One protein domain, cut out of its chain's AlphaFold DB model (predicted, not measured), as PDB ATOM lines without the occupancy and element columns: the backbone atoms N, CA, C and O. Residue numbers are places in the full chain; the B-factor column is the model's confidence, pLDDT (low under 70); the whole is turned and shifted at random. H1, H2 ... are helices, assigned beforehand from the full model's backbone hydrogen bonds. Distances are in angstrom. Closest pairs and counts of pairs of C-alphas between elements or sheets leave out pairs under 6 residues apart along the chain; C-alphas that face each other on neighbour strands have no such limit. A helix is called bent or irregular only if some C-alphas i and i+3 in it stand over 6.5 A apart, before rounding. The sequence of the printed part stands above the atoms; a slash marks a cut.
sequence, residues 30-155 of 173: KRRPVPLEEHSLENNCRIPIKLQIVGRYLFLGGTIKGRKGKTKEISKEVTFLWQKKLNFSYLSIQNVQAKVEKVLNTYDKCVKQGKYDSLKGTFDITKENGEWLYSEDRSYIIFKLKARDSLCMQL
ATOM      1  N   LYS A  30     -51.706 -51.432  25.376       63.62
ATOM      2  CA  LYS A  30     -51.465 -49.986  25.198       63.62
ATOM      3  C   LYS A  30     -50.087 -49.663  24.617       63.62
ATOM      4  O   LYS A  30     -49.909 -48.578  24.064       63.62
ATOM      5  N   ARG A  31     -49.116 -50.574  24.735       64.62
ATOM      6  CA  ARG A  31     -47.770 -50.383  24.187       64.62
ATOM      7  C   ARG A  31     -47.811 -50.642  22.688       64.62
ATOM      8  O   ARG A  31     -47.843 -51.789  22.256       64.62
ATOM      9  N   ARG A  32     -47.798 -49.579  21.882       66.62
ATOM     10  CA  ARG A  32     -47.536 -49.752  20.450       66.62
ATOM     11  C   ARG A  32     -46.072 -50.155  20.263       66.62
ATOM     12  O   ARG A  32     -45.213 -49.525  20.889       66.62
ATOM     13  N   PRO A  33     -45.776 -51.160  19.422       70.94
ATOM     14  CA  PRO A  33     -44.403 -51.470  19.071       70.94
ATOM     15  C   PRO A  33     -43.810 -50.259  18.348       70.94
ATOM     16  O   PRO A  33     -44.349 -49.790  17.345       70.94
ATOM     17  N   VAL A  34     -42.729 -49.713  18.903       81.81
ATOM     18  CA  VAL A  34     -41.893 -48.738  18.202       81.81
ATOM     19  C   VAL A  34     -40.901 -49.544  17.365       81.81
ATOM     20  O   VAL A  34     -40.215 -50.389  17.944       81.81
ATOM     21  N   PRO A  35     -40.821 -49.324  16.040       85.12
ATOM     22  CA  PRO A  35     -39.803 -49.944  15.201       85.12
ATOM     23  C   PRO A  35     -38.405 -49.667  15.758       85.12
ATOM     24  O   PRO A  35     -38.099 -48.533  16.134       85.12
ATOM     25  N   LEU A  36     -37.580 -50.708  15.847       88.00
ATOM     26  CA  LEU A  36     -36.193 -50.561  16.271       88.00
ATOM     27  C   LEU A  36     -35.379 -49.935  15.141       88.00
ATOM     28  O   LEU A  36     -35.568 -50.269  13.976       88.00
ATOM     29  N   GLU A  37     -34.474 -49.034  15.510       90.00
ATOM     30  CA  GLU A  37     -33.544 -48.400  14.576       90.00
ATOM     31  C   GLU A  37     -32.151 -48.990  14.829       90.00
ATOM     32  O   GLU A  37     -31.429 -48.587  15.749       90.00
ATOM     33  N   GLU A  38     -31.816 -50.025  14.060       88.69
ATOM     34  CA  GLU A  38     -30.586 -50.809  14.236       88.69
ATOM     35  C   GLU A  38     -29.345 -50.057  13.748       88.69
ATOM     36  O   GLU A  38     -28.256 -50.171  14.321       88.69
ATOM     37  N   HIS A  39     -29.511 -49.241  12.710       89.81
ATOM     38  CA  HIS A  39     -28.436 -48.443  12.142       89.81
ATOM     39  C   HIS A  39     -28.220 -47.143  12.925       89.81
ATOM     40  O   HIS A  39     -29.119 -46.624  13.587       89.81
ATOM     41  N   SER A  40     -26.990 -46.627  12.868       91.31
ATOM     42  CA  SER A  40     -26.659 -45.312  13.427       91.31
ATOM     43  C   SER A  40     -27.448 -44.220  12.711       91.31
ATOM     44  O   SER A  40     -27.543 -44.225  11.481       91.31
ATOM     45  N   LEU A  41     -27.946 -43.239  13.466       91.31
ATOM     46  CA  LEU A  41     -28.662 -42.093  12.899       91.31
ATOM     47  C   LEU A  41     -27.762 -41.232  11.997       91.31
ATOM     48  O   LEU A  41     -28.263 -40.496  11.150       91.31
ATOM     49  N   GLU A  42     -26.438 -41.356  12.120       89.00
ATOM     50  CA  GLU A  42     -25.441 -40.716  11.246       89.00
ATOM     51  C   GLU A  42     -25.588 -41.145   9.780       89.00
ATOM     52  O   GLU A  42     -25.313 -40.381   8.847       89.00
ATOM     53  N   ASN A  43     -26.071 -42.371   9.563       85.69
ATOM     54  CA  ASN A  43     -26.247 -42.946   8.235       85.69
ATOM     55  C   ASN A  43     -27.492 -42.411   7.523       85.69
ATOM     56  O   ASN A  43     -27.592 -42.543   6.303       85.69
ATOM     57  N   ASN A  44     -28.365 -41.687   8.220       83.56
ATOM     58  CA  ASN A  44     -29.544 -41.090   7.606       83.56
ATOM     59  C   ASN A  44     -29.154 -39.965   6.644       83.56
ATOM     60  O   ASN A  44     -28.172 -39.254   6.842       83.56
ATOM     61  N   CYS A  45     -29.924 -39.782   5.579       78.12
ATOM     62  CA  CYS A  45     -29.735 -38.668   4.641       78.12
ATOM     63  C   CYS A  45     -30.555 -37.427   5.021       78.12
ATOM     64  O   CYS A  45     -30.415 -36.375   4.396       78.12
ATOM     65  N   ARG A  46     -31.419 -37.552   6.035       81.44
ATOM     66  CA  ARG A  46     -32.383 -36.545   6.489       81.44
ATOM     67  C   ARG A  46     -32.416 -36.491   8.012       81.44
ATOM     68  O   ARG A  46     -31.958 -37.415   8.680       81.44
ATOM     69  N   ILE A  47     -33.002 -35.422   8.548       84.25
ATOM     70  CA  ILE A  47     -33.247 -35.285   9.987       84.25
ATOM     71  C   ILE A  47     -34.200 -36.409  10.438       84.25
ATOM     72  O   ILE A  47     -35.258 -36.571   9.826       84.25
ATOM     73  N   PRO A  48     -33.861 -37.172  11.493       87.00
ATOM     74  CA  PRO A  48     -34.698 -38.265  11.967       87.00
ATOM     75  C   PRO A  48     -36.029 -37.758  12.528       87.00
ATOM     76  O   PRO A  48     -36.131 -36.651  13.063       87.00
ATOM     77  N   ILE A  49     -37.062 -38.593  12.469       89.31
ATOM     78  CA  ILE A  49     -38.297 -38.347  13.222       89.31
ATOM     79  C   ILE A  49     -38.114 -38.736  14.691       89.31
ATOM     80  O   ILE A  49     -37.277 -39.573  15.035       89.31
ATOM     81  N   LYS A  50     -38.929 -38.167  15.587       90.81
ATOM     82  CA  LYS A  50     -38.852 -38.471  17.029       90.81
ATOM     83  C   LYS A  50     -38.998 -39.969  17.310       90.81
ATOM     84  O   LYS A  50     -38.363 -40.482  18.225       90.81
ATOM     85  N   LEU A  51     -39.797 -40.676  16.512       90.19
ATOM     86  CA  LEU A  51     -39.979 -42.118  16.642       90.19
ATOM     87  C   LEU A  51     -38.688 -42.912  16.366       90.19
ATOM     88  O   LEU A  51     -38.424 -43.871  17.079       90.19
ATOM     89  N   GLN A  52     -37.858 -42.481  15.410       91.31
ATOM     90  CA  GLN A  52     -36.561 -43.107  15.114       91.31
ATOM     91  C   GLN A  52     -35.556 -42.880  16.243       91.31
ATOM     92  O   GLN A  52     -34.823 -43.793  16.607       91.31
ATOM     93  N   ILE A  53     -35.580 -41.699  16.876       93.56
ATOM     94  CA  ILE A  53     -34.793 -41.436  18.092       93.56
ATOM     95  C   ILE A  53     -35.155 -42.440  19.197       93.56
ATOM     96  O   ILE A  53     -34.277 -42.994  19.860       93.56
ATOM     97  N   VAL A  54     -36.453 -42.698  19.390       93.62
ATOM     98  CA  VAL A  54     -36.934 -43.687  20.364       93.62
ATOM     99  C   VAL A  54     -36.544 -45.107  19.945       93.62
ATOM    100  O   VAL A  54     -36.050 -45.861  20.781       93.62
ATOM    101  N   GLY A  55     -36.710 -45.466  18.671       92.44
ATOM    102  CA  GLY A  55     -36.303 -46.763  18.126       92.44
ATOM    103  C   GLY A  55     -34.820 -47.046  18.357       92.44
ATOM    104  O   GLY A  55     -34.463 -48.111  18.864       92.44
ATOM    105  N   ARG A  56     -33.964 -46.049  18.105       94.94
ATOM    106  CA  ARG A  56     -32.519 -46.119  18.350       94.94
ATOM    107  C   ARG A  56     -32.209 -46.287  19.833       94.94
ATOM    108  O   ARG A  56     -31.395 -47.122  20.214       94.94
ATOM    109  N   TYR A  57     -32.900 -45.544  20.698       94.81
ATOM    110  CA  TYR A  57     -32.762 -45.667  22.151       94.81
ATOM    111  C   TYR A  57     -33.124 -47.057  22.683       94.81
ATOM    112  O   TYR A  57     -32.478 -47.549  23.616       94.81
ATOM    113  N   LEU A  58     -34.169 -47.673  22.128       92.12
ATOM    114  CA  LEU A  58     -34.584 -49.023  22.498       92.12
ATOM    115  C   LEU A  58     -33.558 -50.054  22.024       92.12
ATOM    116  O   LEU A  58     -33.158 -50.897  22.825       92.12
ATOM    117  N   PHE A  59     -33.066 -49.925  20.788       93.31
ATOM    118  CA  PHE A  59     -32.025 -50.794  20.236       93.31
ATOM    119  C   PHE A  59     -30.730 -50.744  21.062       93.31
ATOM    120  O   PHE A  59     -30.221 -51.774  21.502       93.31
ATOM    121  N   LEU A  60     -30.258 -49.539  21.401       92.94
ATOM    122  CA  LEU A  60     -29.085 -49.346  22.264       92.94
ATOM    123  C   LEU A  60     -29.277 -49.897  23.686       92.94
ATOM    124  O   LEU A  60     -28.309 -50.014  24.433       92.94
ATOM    125  N   GLY A  61     -30.505 -50.242  24.089       89.31
ATOM    126  CA  GLY A  61     -30.774 -50.921  25.354       89.31
ATOM    127  C   GLY A  61     -30.088 -52.283  25.487       89.31
ATOM    128  O   GLY A  61     -29.835 -52.694  26.618       89.31
ATOM    129  N   GLY A  62     -29.760 -52.944  24.371       86.25
ATOM    130  CA  GLY A  62     -29.025 -54.214  24.373       86.25
ATOM    131  C   GLY A  62     -27.521 -54.066  24.630       86.25
ATOM    132  O   GLY A  62     -26.908 -54.964  25.197       86.25
ATOM    133  N   THR A  63     -26.930 -52.928  24.259       88.69
ATOM    134  CA  THR A  63     -25.475 -52.691  24.303       88.69
ATOM    135  C   THR A  63     -25.051 -51.723  25.403       88.69
ATOM    136  O   THR A  63     -24.050 -51.951  26.077       88.69
ATOM    137  N   ILE A  64     -25.806 -50.645  25.625       91.56
ATOM    138  CA  ILE A  64     -25.434 -49.563  26.541       91.56
ATOM    139  C   ILE A  64     -26.374 -49.548  27.746       91.56
ATOM    140  O   ILE A  64     -27.574 -49.266  27.647       91.56
ATOM    141  N   LYS A  65     -25.803 -49.774  28.933       90.00
ATOM    142  CA  LYS A  65     -26.543 -49.660  30.193       90.00
ATOM    143  C   LYS A  65     -26.771 -48.195  30.572       90.00
ATOM    144  O   LYS A  65     -25.869 -47.362  30.541       90.00
ATOM    145  N   GLY A  66     -27.993 -47.906  31.014       91.06
ATOM    146  CA  GLY A  66     -28.372 -46.613  31.583       91.06
ATOM    147  C   GLY A  66     -28.842 -45.573  30.560       91.06
ATOM    148  O   GLY A  66     -28.414 -45.528  29.409       91.06
ATOM    149  N   ARG A  67     -29.759 -44.702  30.998       93.12
ATOM    150  CA  ARG A  67     -30.364 -43.657  30.152       93.12
ATOM    151  C   ARG A  67     -29.320 -42.651  29.666       93.12
ATOM    152  O   ARG A  67     -29.266 -42.376  28.477       93.12
ATOM    153  N   LYS A  68     -28.454 -42.175  30.566       92.88
ATOM    154  CA  LYS A  68     -27.437 -41.153  30.276       92.88
ATOM    155  C   LYS A  68     -26.455 -41.585  29.183       92.88
ATOM    156  O   LYS A  68     -26.134 -40.782  28.315       92.88
ATOM    157  N   GLY A  69     -26.000 -42.841  29.208       93.88
ATOM    158  CA  GLY A  69     -25.108 -43.385  28.177       93.88
ATOM    159  C   GLY A  69     -25.777 -43.406  26.805       93.88
ATOM    160  O   GLY A  69     -25.241 -42.858  25.847       93.88
ATOM    161  N   LYS A  70     -27.004 -43.934  26.743       95.00
ATOM    162  CA  LYS A  70     -27.794 -43.996  25.506       95.00
ATOM    163  C   LYS A  70     -28.108 -42.614  24.934       95.00
ATOM    164  O   LYS A  70     -27.931 -42.394  23.743       95.00
ATOM    165  N   THR A  71     -28.508 -41.663  25.780       94.81
ATOM    166  CA  THR A  71     -28.744 -40.271  25.364       94.81
ATOM    167  C   THR A  71     -27.482 -39.644  24.780       94.81
ATOM    168  O   THR A  71     -27.555 -38.995  23.739       94.81
ATOM    169  N   LYS A  72     -26.321 -39.834  25.426       94.94
ATOM    170  CA  LYS A  72     -25.044 -39.302  24.932       94.94
ATOM    171  C   LYS A  72     -24.717 -39.831  23.542       94.94
ATOM    172  O   LYS A  72     -24.327 -39.035  22.695       94.94
ATOM    173  N   GLU A  73     -24.895 -41.128  23.320       95.19
ATOM    174  CA  GLU A  73     -24.567 -41.759  22.042       95.19
ATOM    175  C   GLU A  73     -25.464 -41.253  20.915       95.19
ATOM    176  O   GLU A  73     -24.969 -40.695  19.943       95.19
ATOM    177  N   ILE A  74     -26.782 -41.274  21.120       95.38
ATOM    178  CA  ILE A  74     -27.752 -40.705  20.170       95.38
ATOM    179  C   ILE A  74     -27.439 -39.234  19.878       95.38
ATOM    180  O   ILE A  74     -27.558 -38.775  18.746       95.38
ATOM    181  N   SER A  75     -27.030 -38.473  20.893       94.19
ATOM    182  CA  SER A  75     -26.721 -37.056  20.708       94.19
ATOM    183  C   SER A  75     -25.479 -36.838  19.854       94.19
ATOM    184  O   SER A  75     -25.463 -35.888  19.076       94.19
ATOM    185  N   LYS A  76     -24.461 -37.703  19.958       94.56
ATOM    186  CA  LYS A  76     -23.318 -37.678  19.036       94.56
ATOM    187  C   LYS A  76     -23.778 -37.988  17.617       94.56
ATOM    188  O   LYS A  76     -23.503 -37.180  16.738       94.56
ATOM    189  N   GLU A  77     -24.553 -39.063  17.444       94.50
ATOM    190  CA  GLU A  77     -25.035 -39.495  16.128       94.50
ATOM    191  C   GLU A  77     -25.817 -38.373  15.423       94.50
ATOM    192  O   GLU A  77     -25.576 -38.020  14.267       94.50
ATOM    193  N   VAL A  78     -26.724 -37.728  16.157       91.88
ATOM    194  CA  VAL A  78     -27.534 -36.629  15.628       91.88
ATOM    195  C   VAL A  78     -26.704 -35.369  15.364       91.88
ATOM    196  O   VAL A  78     -26.913 -34.696  14.353       91.88
ATOM    197  N   THR A  79     -25.752 -35.037  16.241       91.12
ATOM    198  CA  THR A  79     -24.872 -33.873  16.044       91.12
ATOM    199  C   THR A  79     -23.981 -34.067  14.819       91.12
ATOM    200  O   THR A  79     -23.806 -33.139  14.029       91.12
ATOM    201  N   PHE A  80     -23.453 -35.278  14.630       91.25
ATOM    202  CA  PHE A  80     -22.646 -35.628  13.469       91.25
ATOM    203  C   PHE A  80     -23.467 -35.533  12.181       91.25
ATOM    204  O   PHE A  80     -23.054 -34.846  11.249       91.25
ATOM    205  N   LEU A  81     -24.663 -36.128  12.148       89.06
ATOM    206  CA  LEU A  81     -25.591 -35.995  11.025       89.06
ATOM    207  C   LEU A  81     -25.828 -34.516  10.665       89.06
ATOM    208  O   LEU A  81     -25.684 -34.127   9.506       89.06
ATOM    209  N   TRP A  82     -26.146 -33.689  11.663       86.81
ATOM    210  CA  TRP A  82     -26.435 -32.265  11.489       86.81
ATOM    211  C   TRP A  82     -25.250 -31.487  10.904       86.81
ATOM    212  O   TRP A  82     -25.380 -30.806   9.886       86.81
ATOM    213  N   GLN A  83     -24.079 -31.604  11.528       85.94
ATOM    214  CA  GLN A  83     -22.928 -30.770  11.189       85.94
ATOM    215  C   GLN A  83     -22.132 -31.313  10.003       85.94
ATOM    216  O   GLN A  83     -21.691 -30.540   9.160       85.94
ATOM    217  N   LYS A  84     -21.923 -32.633   9.930       86.56
ATOM    218  CA  LYS A  84     -21.003 -33.249   8.959       86.56
ATOM    219  C   LYS A  84     -21.681 -33.698   7.678       86.56
ATOM    220  O   LYS A  84     -21.074 -33.630   6.617       86.56
ATOM    221  N   LYS A  85     -22.921 -34.179   7.761       82.81
ATOM    222  CA  LYS A  85     -23.618 -34.741   6.596       82.81
ATOM    223  C   LYS A  85     -24.598 -33.753   5.979       82.81
ATOM    224  O   LYS A  85     -24.694 -33.615   4.752       82.81
ATOM    225  N   LEU A  86     -25.318 -33.033   6.833       79.19
ATOM    226  CA  LEU A  86     -26.257 -32.005   6.402       79.19
ATOM    227  C   LEU A  86     -25.588 -30.640   6.185       79.19
ATOM    228  O   LEU A  86     -26.140 -29.826   5.444       79.19
ATOM    229  N   ASN A  87     -24.361 -30.454   6.687       80.38
ATOM    230  CA  ASN A  87     -23.572 -29.221   6.577       80.38
ATOM    231  C   ASN A  87     -24.308 -28.005   7.152       80.38
ATOM    232  O   ASN A  87     -24.314 -26.933   6.547       80.38
ATOM    233  N   PHE A  88     -24.976 -28.193   8.291       76.75
ATOM    234  CA  PHE A  88     -25.614 -27.110   9.028       76.75
ATOM    235  C   PHE A  88     -24.671 -26.501  10.064       76.75
ATOM    236  O   PHE A  88     -23.619 -27.058  10.387       76.75
ATOM    237  N   SER A  89     -25.066 -25.341  10.585       78.75
ATOM    238  CA  SER A  89     -24.299 -24.585  11.568       78.75
ATOM    239  C   SER A  89     -23.953 -25.410  12.807       78.75
ATOM    240  O   SER A  89     -24.645 -26.372  13.167       78.75
ATOM    241  N   TYR A  90     -22.902 -24.976  13.503       81.88
ATOM    242  CA  TYR A  90     -22.503 -25.584  14.763       81.88
ATOM    243  C   TYR A  90     -23.663 -25.616  15.763       81.88
ATOM    244  O   TYR A  90     -24.491 -24.706  15.849       81.88
ATOM    245  N   LEU A  91     -23.689 -26.694  16.534       80.44
ATOM    246  CA  LEU A  91     -24.705 -26.986  17.519       80.44
ATOM    247  C   LEU A  91     -24.053 -27.618  18.745       80.44
ATOM    248  O   LEU A  91     -23.301 -28.587  18.628       80.44
ATOM    249  N   SER A  92     -24.376 -27.085  19.922       86.19
ATOM    250  CA  SER A  92     -23.909 -27.652  21.185       86.19
ATOM    251  C   SER A  92     -24.503 -29.042  21.403       86.19
ATOM    252  O   SER A  92     -25.722 -29.230  21.386       86.19
ATOM    253  N   ILE A  93     -23.635 -30.009  21.697       88.50
ATOM    254  CA  ILE A  93     -24.048 -31.376  22.025       88.50
ATOM    255  C   ILE A  93     -24.935 -31.431  23.278       88.50
ATOM    256  O   ILE A  93     -25.786 -32.309  23.388       88.50
ATOM    257  N   GLN A  94     -24.780 -30.481  24.209       89.06
ATOM    258  CA  GLN A  94     -25.609 -30.395  25.416       89.06
ATOM    259  C   GLN A  94     -27.063 -30.047  25.068       89.06
ATOM    260  O   GLN A  94     -27.988 -30.654  25.607       89.06
ATOM    261  N   ASN A  95     -27.272 -29.154  24.095       86.62
ATOM    262  CA  ASN A  95     -28.613 -28.802  23.620       86.62
ATOM    263  C   ASN A  95     -29.286 -30.000  22.942       86.62
ATOM    264  O   ASN A  95     -30.468 -30.265  23.167       86.62
ATOM    265  N   VAL A  96     -28.523 -30.765  22.152       89.50
ATOM    266  CA  VAL A  96     -29.016 -32.009  21.543       89.50
ATOM    267  C   VAL A  96     -29.405 -33.014  22.621       89.50
ATOM    268  O   VAL A  96     -30.504 -33.560  22.557       89.50
ATOM    269  N   GLN A  97     -28.571 -33.202  23.647       93.00
ATOM    270  CA  GLN A  97     -28.870 -34.095  24.771       93.00
ATOM    271  C   GLN A  97     -30.173 -33.714  25.472       93.00
ATOM    272  O   GLN A  97     -31.046 -34.567  25.631       93.00
ATOM    273  N   ALA A  98     -30.353 -32.436  25.815       90.50
ATOM    274  CA  ALA A  98     -31.579 -31.952  26.443       90.50
ATOM    275  C   ALA A  98     -32.818 -32.208  25.563       90.50
ATOM    276  O   ALA A  98     -33.881 -32.599  26.053       90.50
ATOM    277  N   LYS A  99     -32.693 -32.044  24.240       90.38
ATOM    278  CA  LYS A  99     -33.779 -32.318  23.289       90.38
ATOM    279  C   LYS A  99     -34.079 -33.808  23.136       90.38
ATOM    280  O   LYS A  99     -35.253 -34.186  23.110       90.38
ATOM    281  N   VAL A 100     -33.058 -34.660  23.094       93.50
ATOM    282  CA  VAL A 100     -33.227 -36.121  23.101       93.50
ATOM    283  C   VAL A 100     -33.937 -36.550  24.386       93.50
ATOM    284  O   VAL A 100     -34.915 -37.294  24.324       93.50
ATOM    285  N   GLU A 101     -33.547 -36.020  25.546       93.75
ATOM    286  CA  GLU A 101     -34.230 -36.307  26.813       93.75
ATOM    287  C   GLU A 101     -35.697 -35.873  26.804       93.75
ATOM    288  O   GLU A 101     -36.551 -36.634  27.260       93.75
ATOM    289  N   LYS A 102     -36.023 -34.706  26.233       92.38
ATOM    290  CA  LYS A 102     -37.417 -34.265  26.057       92.38
ATOM    291  C   LYS A 102     -38.230 -35.255  25.214       92.38
ATOM    292  O   LYS A 102     -39.375 -35.554  25.567       92.38
ATOM    293  N   VAL A 103     -37.657 -35.804  24.140       92.94
ATOM    294  CA  VAL A 103     -38.312 -36.841  23.320       92.94
ATOM    295  C   VAL A 103     -38.521 -38.124  24.118       92.94
ATOM    296  O   VAL A 103     -39.630 -38.654  24.125       92.94
ATOM    297  N   LEU A 104     -37.507 -38.585  24.853       93.75
ATOM    298  CA  LEU A 104     -37.617 -39.788  25.681       93.75
ATOM    299  C   LEU A 104     -38.639 -39.616  26.816       93.75
ATOM    300  O   LEU A 104     -39.438 -40.510  27.068       93.75
ATOM    301  N   ASN A 105     -38.692 -38.444  27.452       93.69
ATOM    302  CA  ASN A 105     -39.704 -38.122  28.464       93.69
ATOM    303  C   ASN A 105     -41.116 -38.095  27.863       93.69
ATOM    304  O   ASN A 105     -42.083 -38.500  28.509       93.69
ATOM    305  N   THR A 106     -41.245 -37.613  26.624       91.38
ATOM    306  CA  THR A 106     -42.513 -37.654  25.883       91.38
ATOM    307  C   THR A 106     -42.913 -39.099  25.611       91.38
ATOM    308  O   THR A 106     -44.050 -39.467  25.886       91.38
ATOM    309  N   TYR A 107     -41.975 -39.939  25.173       91.69
ATOM    310  CA  TYR A 107     -42.207 -41.367  24.979       91.69
ATOM    311  C   TYR A 107     -42.645 -42.075  26.266       91.69
ATOM    312  O   TYR A 107     -43.644 -42.790  26.246       91.69
ATOM    313  N   ASP A 108     -41.992 -41.813  27.401       90.12
ATOM    314  CA  ASP A 108     -42.379 -42.388  28.695       90.12
ATOM    315  C   ASP A 108     -43.835 -42.031  29.067       90.12
ATOM    316  O   ASP A 108     -44.570 -42.855  29.618       90.12
ATOM    317  N   LYS A 109     -44.287 -40.813  28.734       90.00
ATOM    318  CA  LYS A 109     -45.691 -40.392  28.896       90.00
ATOM    319  C   LYS A 109     -46.618 -41.094  27.899       90.00
ATOM    320  O   LYS A 109     -47.678 -41.572  28.302       90.00
ATOM    321  N   CYS A 110     -46.213 -41.206  26.635       87.25
ATOM    322  CA  CYS A 110     -46.962 -41.908  25.589       87.25
ATOM    323  C   CYS A 110     -47.202 -43.375  25.949       87.25
ATOM    324  O   CYS A 110     -48.326 -43.851  25.822       87.25
ATOM    325  N   VAL A 111     -46.188 -44.070  26.470       84.50
ATOM    326  CA  VAL A 111     -46.294 -45.467  26.924       84.50
ATOM    327  C   VAL A 111     -47.327 -45.616  28.042       84.50
ATOM    328  O   VAL A 111     -48.098 -46.573  28.042       84.50
ATOM    329  N   LYS A 112     -47.387 -44.660  28.977       82.62
ATOM    330  CA  LYS A 112     -48.381 -44.666  30.063       82.62
ATOM    331  C   LYS A 112     -49.802 -44.389  29.560       82.62
ATOM    332  O   LYS A 112     -50.753 -44.966  30.078       82.62
ATOM    333  N   GLN A 113     -49.950 -43.506  28.573       83.12
ATOM    334  CA  GLN A 113     -51.250 -43.029  28.085       83.12
ATOM    335  C   GLN A 113     -51.786 -43.790  26.860       83.12
ATOM    336  O   GLN A 113     -52.957 -43.641  26.523       83.12
ATOM    337  N   GLY A 114     -50.953 -44.574  26.171       78.88
ATOM    338  CA  GLY A 114     -51.297 -45.260  24.920       78.88
ATOM    339  C   GLY A 114     -51.449 -44.336  23.699       78.88
ATOM    340  O   GLY A 114     -51.930 -44.779  22.658       78.88
ATOM    341  N   LYS A 115     -51.056 -43.058  23.800       82.75
ATOM    342  CA  LYS A 115     -51.172 -42.049  22.729       82.75
ATOM    343  C   LYS A 115     -49.787 -41.679  22.206       82.75
ATOM    344  O   LYS A 115     -48.976 -41.163  22.966       82.75
ATOM    345  N   TYR A 116     -49.524 -41.917  20.921       82.81
ATOM    346  CA  TYR A 116     -48.185 -41.799  20.315       82.81
ATOM    347  C   TYR A 116     -48.067 -40.691  19.254       82.81
ATOM    348  O   TYR A 116     -47.006 -40.526  18.655       82.81
ATOM    349  N   ASP A 117     -49.129 -39.921  19.005       82.88
ATOM    350  CA  ASP A 117     -49.160 -38.944  17.906       82.88
ATOM    351  C   ASP A 117     -48.105 -37.836  18.044       82.88
ATOM    352  O   ASP A 117     -47.553 -37.375  17.047       82.88
ATOM    353  N   SER A 118     -47.718 -37.492  19.275       81.50
ATOM    354  CA  SER A 118     -46.658 -36.518  19.572       81.50
ATOM    355  C   SER A 118     -45.257 -36.936  19.091       81.50
ATOM    356  O   SER A 118     -44.368 -36.082  18.985       81.50
ATOM    357  N   LEU A 119     -45.049 -38.223  18.783       83.94
ATOM    358  CA  LEU A 119     -43.779 -38.787  18.310       83.94
ATOM    359  C   LEU A 119     -43.700 -38.941  16.782       83.94
ATOM    360  O   LEU A 119     -42.644 -39.305  16.271       83.94
ATOM    361  N   LYS A 120     -44.779 -38.652  16.042       83.38
ATOM    362  CA  LYS A 120     -44.792 -38.746  14.568       83.38
ATOM    363  C   LYS A 120     -44.060 -37.592  13.873       83.38
ATOM    364  O   LYS A 120     -43.742 -37.693  12.696       83.38
ATOM    365  N   GLY A 121     -43.808 -36.494  14.587       80.38
ATOM    366  CA  GLY A 121     -43.135 -35.318  14.036       80.38
ATOM    367  C   GLY A 121     -41.620 -35.478  13.891       80.38
ATOM    368  O   GLY A 121     -40.992 -36.313  14.550       80.38
ATOM    369  N   THR A 122     -41.029 -34.613  13.068       82.81
ATOM    370  CA  THR A 122     -39.579 -34.481  12.894       82.81
ATOM    371  C   THR A 122     -38.894 -34.136  14.219       82.81
ATOM    372  O   THR A 122     -39.467 -33.449  15.075       82.81
ATOM    373  N   PHE A 123     -37.671 -34.628  14.421       83.06
ATOM    374  CA  PHE A 123     -36.861 -34.234  15.565       83.06
ATOM    375  C   PHE A 123     -36.325 -32.820  15.339       83.06
ATOM    376  O   PHE A 123     -35.422 -32.595  14.540       83.06
ATOM    377  N   ASP A 124     -36.927 -31.855  16.025       76.94
ATOM    378  CA  ASP A 124     -36.527 -30.460  15.908       76.94
ATOM    379  C   ASP A 124     -35.258 -30.193  16.729       76.94
ATOM    380  O   ASP A 124     -35.289 -30.184  17.962       76.94
ATOM    381  N   ILE A 125     -34.156 -29.936  16.029       70.94
ATOM    382  CA  ILE A 125     -32.811 -29.703  16.567       70.94
ATOM    383  C   ILE A 125     -32.482 -28.194  16.711       70.94
ATOM    384  O   ILE A 125     -31.418 -27.844  17.206       70.94
ATOM    385  N   THR A 126     -33.412 -27.281  16.384       66.75
ATOM    386  CA  THR A 126     -33.215 -25.806  16.435       66.75
ATOM    387  C   THR A 126     -32.936 -25.255  17.854       66.75
ATOM    388  O   THR A 126     -32.756 -26.021  18.802       66.75
ATOM    389  N   LYS A 127     -32.866 -23.932  18.064       60.88
ATOM    390  CA  LYS A 127     -32.663 -23.361  19.414       60.88
ATOM    391  C   LYS A 127     -33.797 -23.747  20.383       60.88
ATOM    392  O   LYS A 127     -34.831 -24.289  19.989       60.88
ATOM    393  N   GLU A 128     -33.606 -23.480  21.678       53.75
ATOM    394  CA  GLU A 128     -34.576 -23.815  22.738       53.75
ATOM    395  C   GLU A 128     -35.966 -23.192  22.523       53.75
ATOM    396  O   GLU A 128     -36.961 -23.791  22.930       53.75
ATOM    397  N   ASN A 129     -36.029 -22.074  21.793       52.16
ATOM    398  CA  ASN A 129     -37.251 -21.332  21.481       52.16
ATOM    399  C   ASN A 129     -37.910 -21.763  20.152       52.16
ATOM    400  O   ASN A 129     -38.911 -21.180  19.751       52.16
ATOM    401  N   GLY A 130     -37.343 -22.740  19.428       53.59
ATOM    402  CA  GLY A 130     -37.777 -23.080  18.063       53.59
ATOM    403  C   GLY A 130     -37.303 -22.088  16.992       53.59
ATOM    404  O   GLY A 130     -37.687 -22.184  15.825       53.59
ATOM    405  N   GLU A 131     -36.462 -21.125  17.376       50.12
ATOM    406  CA  GLU A 131     -35.828 -20.194  16.450       50.12
ATOM    407  C   GLU A 131     -34.735 -20.907  15.650       50.12
ATOM    408  O   GLU A 131     -33.823 -21.547  16.193       50.12
ATOM    409  N   TRP A 132     -34.832 -20.780  14.329       54.12
ATOM    410  CA  TRP A 132     -33.750 -21.113  13.415       54.12
ATOM    411  C   TRP A 132     -32.566 -20.186  13.698       54.12
ATOM    412  O   TRP A 132     -32.769 -19.052  14.129       54.12
ATOM    413  N   LEU A 133     -31.328 -20.659  13.503       50.38
ATOM    414  CA  LEU A 133     -30.155 -19.826  13.790       50.38
ATOM    415  C   LEU A 133     -30.186 -18.498  13.007       50.38
ATOM    416  O   LEU A 133     -29.787 -17.498  13.597       50.38
ATOM    417  N   TYR A 134     -30.753 -18.500  11.790       48.38
ATOM    418  CA  TYR A 134     -31.104 -17.333  10.966       48.38
ATOM    419  C   TYR A 134     -32.370 -17.592  10.113       48.38
ATOM    420  O   TYR A 134     -32.733 -18.744   9.844       48.38
ATOM    421  N   SER A 135     -33.063 -16.534   9.671       46.31
ATOM    422  CA  SER A 135     -34.227 -16.620   8.769       46.31
ATOM    423  C   SER A 135     -33.844 -17.080   7.358       46.31
ATOM    424  O   SER A 135     -34.603 -17.844   6.753       46.31
ATOM    425  N   GLU A 136     -32.665 -16.699   6.850       50.25
ATOM    426  CA  GLU A 136     -32.146 -17.224   5.578       50.25
ATOM    427  C   GLU A 136     -31.797 -18.716   5.674       50.25
ATOM    428  O   GLU A 136     -32.117 -19.487   4.762       50.25
ATOM    429  N   ASP A 137     -31.240 -19.153   6.810       52.47
ATOM    430  CA  ASP A 137     -30.936 -20.563   7.067       52.47
ATOM    431  C   ASP A 137     -32.204 -21.411   7.052       52.47
ATOM    432  O   ASP A 137     -32.211 -22.490   6.477       52.47
ATOM    433  N   ARG A 138     -33.327 -20.935   7.597       55.97
ATOM    434  CA  ARG A 138     -34.596 -21.681   7.543       55.97
ATOM    435  C   ARG A 138     -35.006 -22.007   6.106       55.97
ATOM    436  O   ARG A 138     -35.331 -23.155   5.801       55.97
ATOM    437  N   SER A 139     -34.993 -21.009   5.227       58.31
ATOM    438  CA  SER A 139     -35.391 -21.163   3.824       58.31
ATOM    439  C   SER A 139     -34.402 -22.039   3.058       58.31
ATOM    440  O   SER A 139     -34.822 -22.936   2.328       58.31
ATOM    441  N   TYR A 140     -33.100 -21.853   3.290       58.47
ATOM    442  CA  TYR A 140     -32.038 -22.660   2.689       58.47
ATOM    443  C   TYR A 140     -32.062 -24.117   3.164       58.47
ATOM    444  O   TYR A 140     -31.891 -25.035   2.364       58.47
ATOM    445  N   ILE A 141     -32.330 -24.354   4.448       61.03
ATOM    446  CA  ILE A 141     -32.436 -25.689   5.035       61.03
ATOM    447  C   ILE A 141     -33.693 -26.390   4.528       61.03
ATOM    448  O   ILE A 141     -33.608 -27.536   4.097       61.03
ATOM    449  N   ILE A 142     -34.846 -25.713   4.496       65.12
ATOM    450  CA  ILE A 142     -36.076 -26.264   3.905       65.12
ATOM    451  C   ILE A 142     -35.866 -26.569   2.417       65.12
ATOM    452  O   ILE A 142     -36.276 -27.630   1.951       65.12
ATOM    453  N   PHE A 143     -35.203 -25.679   1.676       66.12
ATOM    454  CA  PHE A 143     -34.851 -25.895   0.274       66.12
ATOM    455  C   PHE A 143     -33.919 -27.100   0.103       66.12
ATOM    456  O   PHE A 143     -34.215 -27.987  -0.694       66.12
ATOM    457  N   LYS A 144     -32.843 -27.199   0.893       60.91
ATOM    458  CA  LYS A 144     -31.922 -28.344   0.872       60.91
ATOM    459  C   LYS A 144     -32.593 -29.648   1.269       60.91
ATOM    460  O   LYS A 144     -32.279 -30.668   0.665       60.91
ATOM    461  N   LEU A 145     -33.495 -29.630   2.249       63.44
ATOM    462  CA  LEU A 145     -34.288 -30.797   2.629       63.44
ATOM    463  C   LEU A 145     -35.180 -31.222   1.459       63.44
ATOM    464  O   LEU A 145     -35.094 -32.364   1.039       63.44
ATOM    465  N   LYS A 146     -35.929 -30.306   0.833       67.56
ATOM    466  CA  LYS A 146     -36.764 -30.621  -0.344       67.56
ATOM    467  C   LYS A 146     -35.950 -31.121  -1.548       67.56
ATOM    468  O   LYS A 146     -36.354 -32.077  -2.206       67.56
ATOM    469  N   ALA A 147     -34.797 -30.513  -1.825       63.03
ATOM    470  CA  ALA A 147     -33.922 -30.904  -2.930       63.03
ATOM    471  C   ALA A 147     -33.256 -32.271  -2.689       63.03
ATOM    472  O   ALA A 147     -33.230 -33.121  -3.581       63.03
ATOM    473  N   ARG A 148     -32.760 -32.529  -1.470       60.56
ATOM    474  CA  ARG A 148     -32.213 -33.843  -1.096       60.56
ATOM    475  C   ARG A 148     -33.286 -34.906  -0.972       60.56
ATOM    476  O   ARG A 148     -32.989 -36.057  -1.256       60.56
ATOM    477  N   ASP A 149     -34.511 -34.554  -0.601       57.19
ATOM    478  CA  ASP A 149     -35.613 -35.508  -0.560       57.19
ATOM    479  C   ASP A 149     -35.857 -36.117  -1.948       57.19
ATOM    480  O   ASP A 149     -36.035 -37.330  -2.063       57.19
ATOM    481  N   SER A 150     -35.746 -35.299  -2.999       55.84
ATOM    482  CA  SER A 150     -35.782 -35.746  -4.395       55.84
ATOM    483  C   SER A 150     -34.572 -36.613  -4.770       55.84
ATOM    484  O   SER A 150     -34.734 -37.648  -5.414       55.84
ATOM    485  N   LEU A 151     -33.362 -36.236  -4.342       50.69
ATOM    486  CA  LEU A 151     -32.126 -36.963  -4.669       50.69
ATOM    487  C   LEU A 151     -32.011 -38.313  -3.930       50.69
ATOM    488  O   LEU A 151     -31.534 -39.304  -4.473       50.69
ATOM    489  N   CYS A 152     -32.484 -38.371  -2.686       45.50
ATOM    490  CA  CYS A 152     -32.481 -39.573  -1.854       45.50
ATOM    491  C   CYS A 152     -33.534 -40.582  -2.336       45.50
ATOM    492  O   CYS A 152     -33.254 -41.773  -2.375       45.50
ATOM    493  N   MET A 153     -34.694 -40.100  -2.804       46.00
ATOM    494  CA  MET A 153     -35.686 -40.931  -3.501       46.00
ATOM    495  C   MET A 153     -35.136 -41.511  -4.813       46.00
ATOM    496  O   MET A 153     -35.543 -42.595  -5.214       46.00
ATOM    497  N   GLN A 154     -34.215 -40.820  -5.494       46.75
ATOM    498  CA  GLN A 154     -33.537 -41.356  -6.681       46.75
ATOM    499  C   GLN A 154     -32.477 -42.411  -6.331       46.75
ATOM    500  O   GLN A 154     -32.345 -43.382  -7.071       46.75
ATOM    501  N   LEU A 155     -31.768 -42.265  -5.204       41.66
ATOM    502  CA  LEU A 155     -30.825 -43.280  -4.719       41.66
ATOM    503  C   LEU A 155     -31.532 -44.544  -4.205       41.66
ATOM    504  O   LEU A 155     -31.093 -45.644  -4.512       41.66
TER     505      LEU A 155
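Overview. This is residues 30 to 155 of the 173 residues of the protein "uncharacterized protein LOC118762645" of Octopus vulgaris (UniProt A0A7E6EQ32). Three helices, H1, H2 and H3, cross one another at large angles and pack into one cluster, while a fourth helix, H4, stands across one end of the domain and touches none of them. Two long stretches without a named element complete the picture: residues 30 to 49 lead into H1, and residues 114 to 134 fold back from the far end of H3 to reach H4. The printed part has 126 residues with four named helices, in the order H1, H2, H3, H4, and no named strand; the class is all helix. The whole is compact, with a radius of gyration of the C-alphas of 14.8 A, and its C-alphas span 41 by 32 by 28 A.

Along the chain. After residues 30 to 49, H1 runs from Lys 50 to Gly 62, beginning at C-alpha 50 at (-38.852, -38.471, 17.029), and measures 20.0 A from first to last C-alpha. H2 is residues 67 to 85, 26.1 A long. H3 is residues 93 to 113, 30.2 A long, and its last C-alpha, that of Gln 113, is at (-51.250, -43.029, 28.085). H4 is residues 135 to 155, 30.1 A long, ending at C-alpha 155 at (-30.825, -43.280, -4.719). H1 is neither bent nor irregular, but only just: C-alphas 59 and 62 are 6.1 A apart. The same holds for H2, where C-alphas 82 and 85 are 6.2 A apart.

Arrangement. H1 touches H2 at a steep tilt of 52 degrees, opposite ways; their closest C-alphas are those of Tyr 57 and Lys 70, 6.2 A apart, and H2 touches H1 with residues 70 to 74 alone. H1, with residues 50 to 54 alone, touches residues 100 to 107 of H3; the two helices are about perpendicular, at 90 degrees, and their closest C-alphas are those of Lys 50 and Val 103, 6.5 A apart. Residues 71 to 79 of H2 touch residues 93 to 101 of H3, with 13 pairs of C-alphas within 8 A. The closest of these are the C-alphas of Ser 75 and Gln 97, 5.5 A apart, and the helices run opposite ways at a steep tilt of 57 degrees. The helix packing is mostly crossed, with no touching pair at a shallow tilt. H4 is apart from H1, H2 and H3. In H2 and H3 every O i to N i+4 pair is within hydrogen-bond range; in H1 8 of 9 are, and in H4 16 of 17.

Size, cuts and confidence. The C-alphas farthest apart in the domain are those of Lys 30 and Glu 136, 42.8 A. The printed part has no cut. The link from H1 to H2 is tight, with 4 residues, that from H2 to H3 is short, with 7, and that from H3 to H4 is long, with 21. The mean pLDDT of the printed part is 79.7; residues 30 to 32 and 126 to 155 are under 70, and H4 has a mean of 56.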